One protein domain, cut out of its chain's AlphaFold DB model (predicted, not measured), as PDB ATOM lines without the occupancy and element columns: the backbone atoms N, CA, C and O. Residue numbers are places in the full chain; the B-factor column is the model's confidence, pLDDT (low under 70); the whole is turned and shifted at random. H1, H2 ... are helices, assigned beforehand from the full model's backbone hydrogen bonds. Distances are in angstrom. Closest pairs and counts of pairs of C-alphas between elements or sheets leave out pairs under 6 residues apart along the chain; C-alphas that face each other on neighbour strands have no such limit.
ATOM      1  N   PHE A 327       5.623 -49.608  26.907       90.62
ATOM      2  CA  PHE A 327       5.397 -50.560  27.999       90.62
ATOM      3  C   PHE A 327       5.844 -49.980  29.342       90.62
ATOM      4  O   PHE A 327       5.068 -49.973  30.294       90.62
ATOM      5  N   GLN A 328       7.070 -49.443  29.410       90.62
ATOM      6  CA  GLN A 328       7.590 -48.810  30.623       90.62
ATOM      7  C   GLN A 328       6.657 -47.688  31.095       90.62
ATOM      8  O   GLN A 328       6.294 -47.654  32.267       90.62
ATOM      9  N   HIS A 329       6.251 -46.800  30.186       90.81
ATOM     10  CA  HIS A 329       5.370 -45.681  30.501       90.81
ATOM     11  C   HIS A 329       4.004 -46.152  31.018       90.81
ATOM     12  O   HIS A 329       3.493 -45.627  32.003       90.81
ATOM     13  N   SER A 330       3.438 -47.190  30.403       92.25
ATOM     14  CA  SER A 330       2.176 -47.779  30.841       92.25
ATOM     15  C   SER A 330       2.262 -48.353  32.264       92.25
ATOM     16  O   SER A 330       1.443 -48.027  33.124       92.25
ATOM     17  N   PHE A 331       3.313 -49.125  32.570       95.06
ATOM     18  CA  PHE A 331       3.517 -49.662  33.921       95.06
ATOM     19  C   PHE A 331       3.850 -48.588  34.953       95.06
ATOM     20  O   PHE A 331       3.443 -48.717  36.107       95.06
ATOM     21  N   GLN A 332       4.542 -47.519  34.552       94.69
ATOM     22  CA  GLN A 332       4.782 -46.366  35.413       94.69
ATOM     23  C   GLN A 332       3.460 -45.712  35.833       94.69
ATOM     24  O   GLN A 332       3.282 -45.429  37.019       94.69
ATOM     25  N   ILE A 333       2.524 -45.521  34.896       93.56
ATOM     26  CA  ILE A 333       1.190 -44.987  35.202       93.56
ATOM     27  C   ILE A 333       0.446 -45.929  36.150       93.56
ATOM     28  O   ILE A 333      -0.004 -45.495  37.209       93.56
ATOM     29  N   LEU A 334       0.370 -47.225  35.829       94.25
ATOM     30  CA  LEU A 334      -0.309 -48.198  36.692       94.25
ATOM     31  C   LEU A 334       0.299 -48.230  38.099       94.25
ATOM     32  O   LEU A 334      -0.437 -48.243  39.081       94.25
ATOM     33  N   ARG A 335       1.630 -48.162  38.227       94.94
ATOM     34  CA  ARG A 335       2.307 -48.078  39.528       94.94
ATOM     35  C   ARG A 335       1.900 -46.826  40.307       94.94
ATOM     36  O   ARG A 335       1.620 -46.944  41.497       94.94
ATOM     37  N   GLN A 336       1.899 -45.655  39.669       93.94
ATOM     38  CA  GLN A 336       1.504 -44.390  40.304       93.94
ATOM     39  C   GLN A 336       0.040 -44.423  40.758       93.94
ATOM     40  O   GLN A 336      -0.275 -43.971  41.856       93.94
ATOM     41  N   ILE A 337      -0.836 -45.025  39.953       91.19
ATOM     42  CA  ILE A 337      -2.244 -45.238  40.292       91.19
ATOM     43  C   ILE A 337      -2.385 -46.191  41.485       91.19
ATOM     44  O   ILE A 337      -3.108 -45.893  42.429       91.19
ATOM     45  N   MET A 338      -1.684 -47.329  41.502       92.25
ATOM     46  CA  MET A 338      -1.754 -48.243  42.653       92.25
ATOM     47  C   MET A 338      -1.212 -47.602  43.934       92.25
ATOM     48  O   MET A 338      -1.691 -47.897  45.026       92.25
ATOM     49  N   GLU A 339      -0.218 -46.721  43.807       91.88
ATOM     50  CA  GLU A 339       0.322 -45.944  44.918       91.88
ATOM     51  C   GLU A 339      -0.694 -44.944  45.475       91.88
ATOM     52  O   GLU A 339      -0.866 -44.897  46.691       91.88
ATOM     53  N   SER A 340      -1.412 -44.208  44.619       90.00
ATOM     54  CA  SER A 340      -2.455 -43.278  45.070       90.00
ATOM     55  C   SER A 340      -3.665 -43.990  45.685       90.00
ATOM     56  O   SER A 340      -4.296 -43.449  46.588       90.00
ATOM     57  N   LEU A 341      -3.954 -45.220  45.251       87.25
ATOM     58  CA  LEU A 341      -5.008 -46.070  45.815       87.25
ATOM     59  C   LEU A 341      -4.593 -46.807  47.100       87.25
ATOM     60  O   LEU A 341      -5.423 -47.490  47.696       87.25
ATOM     61  N   GLY A 342      -3.325 -46.724  47.520       87.69
ATOM     62  CA  GLY A 342      -2.814 -47.447  48.691       87.69
ATOM     63  C   GLY A 342      -2.676 -48.965  48.499       87.69
ATOM     64  O   GLY A 342      -2.448 -49.689  49.466       87.69
ATOM     65  N   ASN A 343      -2.775 -49.479  47.266       88.94
ATOM     66  CA  ASN A 343      -2.620 -50.907  46.981       88.94
ATOM     67  C   ASN A 343      -1.133 -51.271  46.837       88.94
ATOM     68  O   ASN A 343      -0.555 -51.257  45.744       88.94
ATOM     69  N   HIS A 344      -0.495 -51.587  47.965       88.06
ATOM     70  CA  HIS A 344       0.940 -51.871  48.021       88.06
ATOM     71  C   HIS A 344       1.366 -53.105  47.215       88.06
ATOM     72  O   HIS A 344       2.423 -53.073  46.579       88.06
ATOM     73  N   GLU A 345       0.560 -54.164  47.191       89.12
ATOM     74  CA  GLU A 345       0.884 -55.397  46.466       89.12
ATOM     75  C   GLU A 345       0.927 -55.159  44.950       89.12
ATOM     76  O   GLU A 345       1.945 -55.420  44.297       89.12
ATOM     77  N   GLN A 346      -0.136 -54.573  44.388       91.19
ATOM     78  CA  GLN A 346      -0.198 -54.277  42.956       91.19
ATOM     79  C   GLN A 346       0.835 -53.213  42.558       91.19
ATOM     80  O   GLN A 346       1.464 -53.327  41.504       91.19
ATOM     81  N   LYS A 347       1.104 -52.219  43.421       93.06
ATOM     82  CA  LYS A 347       2.187 -51.241  43.208       93.06
ATOM     83  C   LYS A 347       3.537 -51.936  43.009       93.06
ATOM     84  O   LYS A 347       4.267 -51.600  42.072       93.06
ATOM     85  N   LEU A 348       3.892 -52.886  43.878       91.50
ATOM     86  CA  LEU A 348       5.160 -53.616  43.778       91.50
ATOM     87  C   LEU A 348       5.229 -54.435  42.489       91.50
ATOM     88  O   LEU A 348       6.270 -54.450  41.825       91.50
ATOM     89  N   ARG A 349       4.118 -55.070  42.111       93.06
ATOM     90  CA  ARG A 349       4.004 -55.832  40.869       93.06
ATOM     91  C   ARG A 349       4.223 -54.964  39.627       93.06
ATOM     92  O   ARG A 349       5.062 -55.318  38.799       93.06
ATOM     93  N   PHE A 350       3.565 -53.808  39.519       95.12
ATOM     94  CA  PHE A 350       3.773 -52.895  38.388       95.12
ATOM     95  C   PHE A 350       5.154 -52.237  38.397       95.12
ATOM     96  O   PHE A 350       5.735 -52.046  37.336       95.12
ATOM     97  N   SER A 351       5.748 -51.988  39.570       93.69
ATOM     98  CA  SER A 351       7.140 -51.525  39.663       93.69
ATOM     99  C   SER A 351       8.138 -52.539  39.098       93.69
ATOM    100  O   SER A 351       9.104 -52.151  38.441       93.69
ATOM    101  N   LYS A 352       7.900 -53.837  39.314       93.62
ATOM    102  CA  LYS A 352       8.703 -54.902  38.704       93.62
ATOM    103  C   LYS A 352       8.524 -54.938  37.185       93.62
ATOM    104  O   LYS A 352       9.525 -54.976  36.476       93.62
ATOM    105  N   LEU A 353       7.288 -54.865  36.686       93.12
ATOM    106  CA  LEU A 353       7.019 -54.817  35.241       93.12
ATOM    107  C   LEU A 353       7.641 -53.579  34.571       93.12
ATOM    108  O   LEU A 353       8.221 -53.695  33.495       93.12
ATOM    109  N   GLU A 354       7.605 -52.417  35.230       94.06
ATOM    110  CA  GLU A 354       8.274 -51.186  34.784       94.06
ATOM    111  C   GLU A 354       9.791 -51.392  34.628       94.06
ATOM    112  O   GLU A 354      10.357 -51.051  33.587       94.06
ATOM    113  N   MET A 355      10.452 -51.996  35.625       91.25
ATOM    114  CA  MET A 355      11.890 -52.305  35.568       91.25
ATOM    115  C   MET A 355      12.216 -53.299  34.449       91.25
ATOM    116  O   MET A 355      13.142 -53.075  33.669       91.25
ATOM    117  N   GLN A 356      11.421 -54.363  34.321       90.50
ATOM    118  CA  GLN A 356      11.596 -55.353  33.262       90.50
ATOM    119  C   GLN A 356      11.389 -54.746  31.864       90.50
ATOM    120  O   GLN A 356      12.124 -55.084  30.937       90.50
ATOM    121  N   ALA A 357      10.435 -53.827  31.693       88.69
ATOM    122  CA  ALA A 357      10.257 -53.089  30.443       88.69
ATOM    123  C   ALA A 357      11.452 -52.163  30.163       88.69
ATOM    124  O   ALA A 357      11.976 -52.148  29.048       88.69
ATOM    125  N   ARG A 358      11.950 -51.452  31.185       88.25
ATOM    126  CA  ARG A 358      13.127 -50.576  31.079       88.25
ATOM    127  C   ARG A 358      14.377 -51.335  30.631       88.25
ATOM    128  O   ARG A 358      15.128 -50.840  29.796       88.25
ATOM    129  N   GLU A 359      14.593 -52.552  31.123       85.25
ATOM    130  CA  GLU A 359      15.715 -53.409  30.708       85.25
ATOM    131  C   GLU A 359      15.703 -53.788  29.227       85.25
ATOM    132  O   GLU A 359      16.761 -53.997  28.624       85.25
ATOM    133  N   ARG A 360      14.508 -53.886  28.637       84.25
ATOM    134  CA  ARG A 360      14.317 -54.264  27.234       84.25
ATOM    135  C   ARG A 360      14.501 -53.089  26.272       84.25
ATOM    136  O   ARG A 360      14.506 -53.303  25.063       84.25
ATOM    137  N   ARG A 361      14.767 -51.875  26.775       79.44
ATOM    138  CA  ARG A 361      15.087 -50.671  25.984       79.44
ATOM    139  C   ARG A 361      16.519 -50.693  25.432       79.44
ATOM    140  O   ARG A 361      17.391 -49.920  25.823       79.44
ATOM    141  N   VAL A 362      16.795 -51.639  24.537       76.38
ATOM    142  CA  VAL A 362      18.055 -51.747  23.786       76.38
ATOM    143  C   VAL A 362      18.219 -50.548  22.850       76.38
ATOM    144  O   VAL A 362      17.276 -50.177  22.160       76.38
ATOM    145  N   GLY A 363      19.414 -49.948  22.824       70.88
ATOM    146  CA  GLY A 363      19.761 -48.851  21.909       70.88
ATOM    147  C   GLY A 363      19.296 -47.456  22.343       70.88
ATOM    148  O   GLY A 363      19.668 -46.472  21.711       70.88
ATOM    149  N   SER A 364      18.528 -47.334  23.431       72.81
ATOM    150  CA  SER A 364      18.093 -46.030  23.947       72.81
ATOM    151  C   SER A 364      19.234 -45.301  24.677       72.81
ATOM    152  O   SER A 364      19.902 -45.887  25.529       72.81
ATOM    153  N   LYS A 365      19.454 -44.013  24.365       76.50
ATOM    154  CA  LYS A 365      20.537 -43.193  24.956       76.50
ATOM    155  C   LYS A 365      20.398 -43.015  26.474       76.50
ATOM    156  O   LYS A 365      21.399 -42.916  27.174       76.50
ATOM    157  N   ASP A 366      19.169 -42.997  26.974       81.00
ATOM    158  CA  ASP A 366      18.815 -42.826  28.386       81.00
ATOM    159  C   ASP A 366      18.906 -44.124  29.208       81.00
ATOM    160  O   ASP A 366      18.891 -44.077  30.439       81.00
ATOM    161  N   VAL A 367      19.045 -45.289  28.557       84.19
ATOM    162  CA  VAL A 367      19.232 -46.581  29.238       84.19
ATOM    163  C   VAL A 367      20.479 -47.305  28.703       84.19
ATOM    164  O   VAL A 367      20.385 -48.244  27.902       84.19
ATOM    165  N   PRO A 368      21.679 -46.904  29.170       85.88
ATOM    166  CA  PRO A 368      22.933 -47.558  28.815       85.88
ATOM    167  C   PRO A 368      22.925 -49.068  29.077       85.88
ATOM    168  O   PRO A 368      22.190 -49.585  29.920       85.88
TER     169      PRO A 368
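What this domain is: This is residues 327 to 368 of the 487 residues of an uncharacterized protein of Robiginitomaculum sp (UniProt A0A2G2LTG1). Two helices lie side by side as a helical hairpin, H1 folding back on H2 through a tight turn, and a tail with no named element, residues 360 to 368, runs on past the end of H2 and adds to the length. The printed part has 42 residues with two named helices, H1 then H2, and no named strand; the class is all helix. It is only just loose, close to compact, with a radius of gyration of the C-alphas of 11.2 A, and spans 35 by 13 by 13 A.

How they stand to each other: Start at the longest helix, H2, residues 344 to 359. H1, residues 327 to 340, touches it; look at Gln 328 and Glu 354, whose C-alphas are the closest, 4.8 A apart. The two run opposite ways at a shallow tilt of 20 degrees. In H1 and H2 every O i to N i+4 pair is within hydrogen-bond range.

Where its parts are: Find C-alpha 344 at (0.940, -51.871, 48.021); from there H2 runs 22.8 A to C-alpha 359. H1 begins at C-alpha 327, (5.397, -50.560, 27.999), and runs 20.2 A to C-alpha 340.

The domain as a whole: The C-alphas of Gly 342 and Gly 363 are the two farthest apart, at 35.1 A. The printed part has no cut, and no printed residue is under 70 in pLDDT.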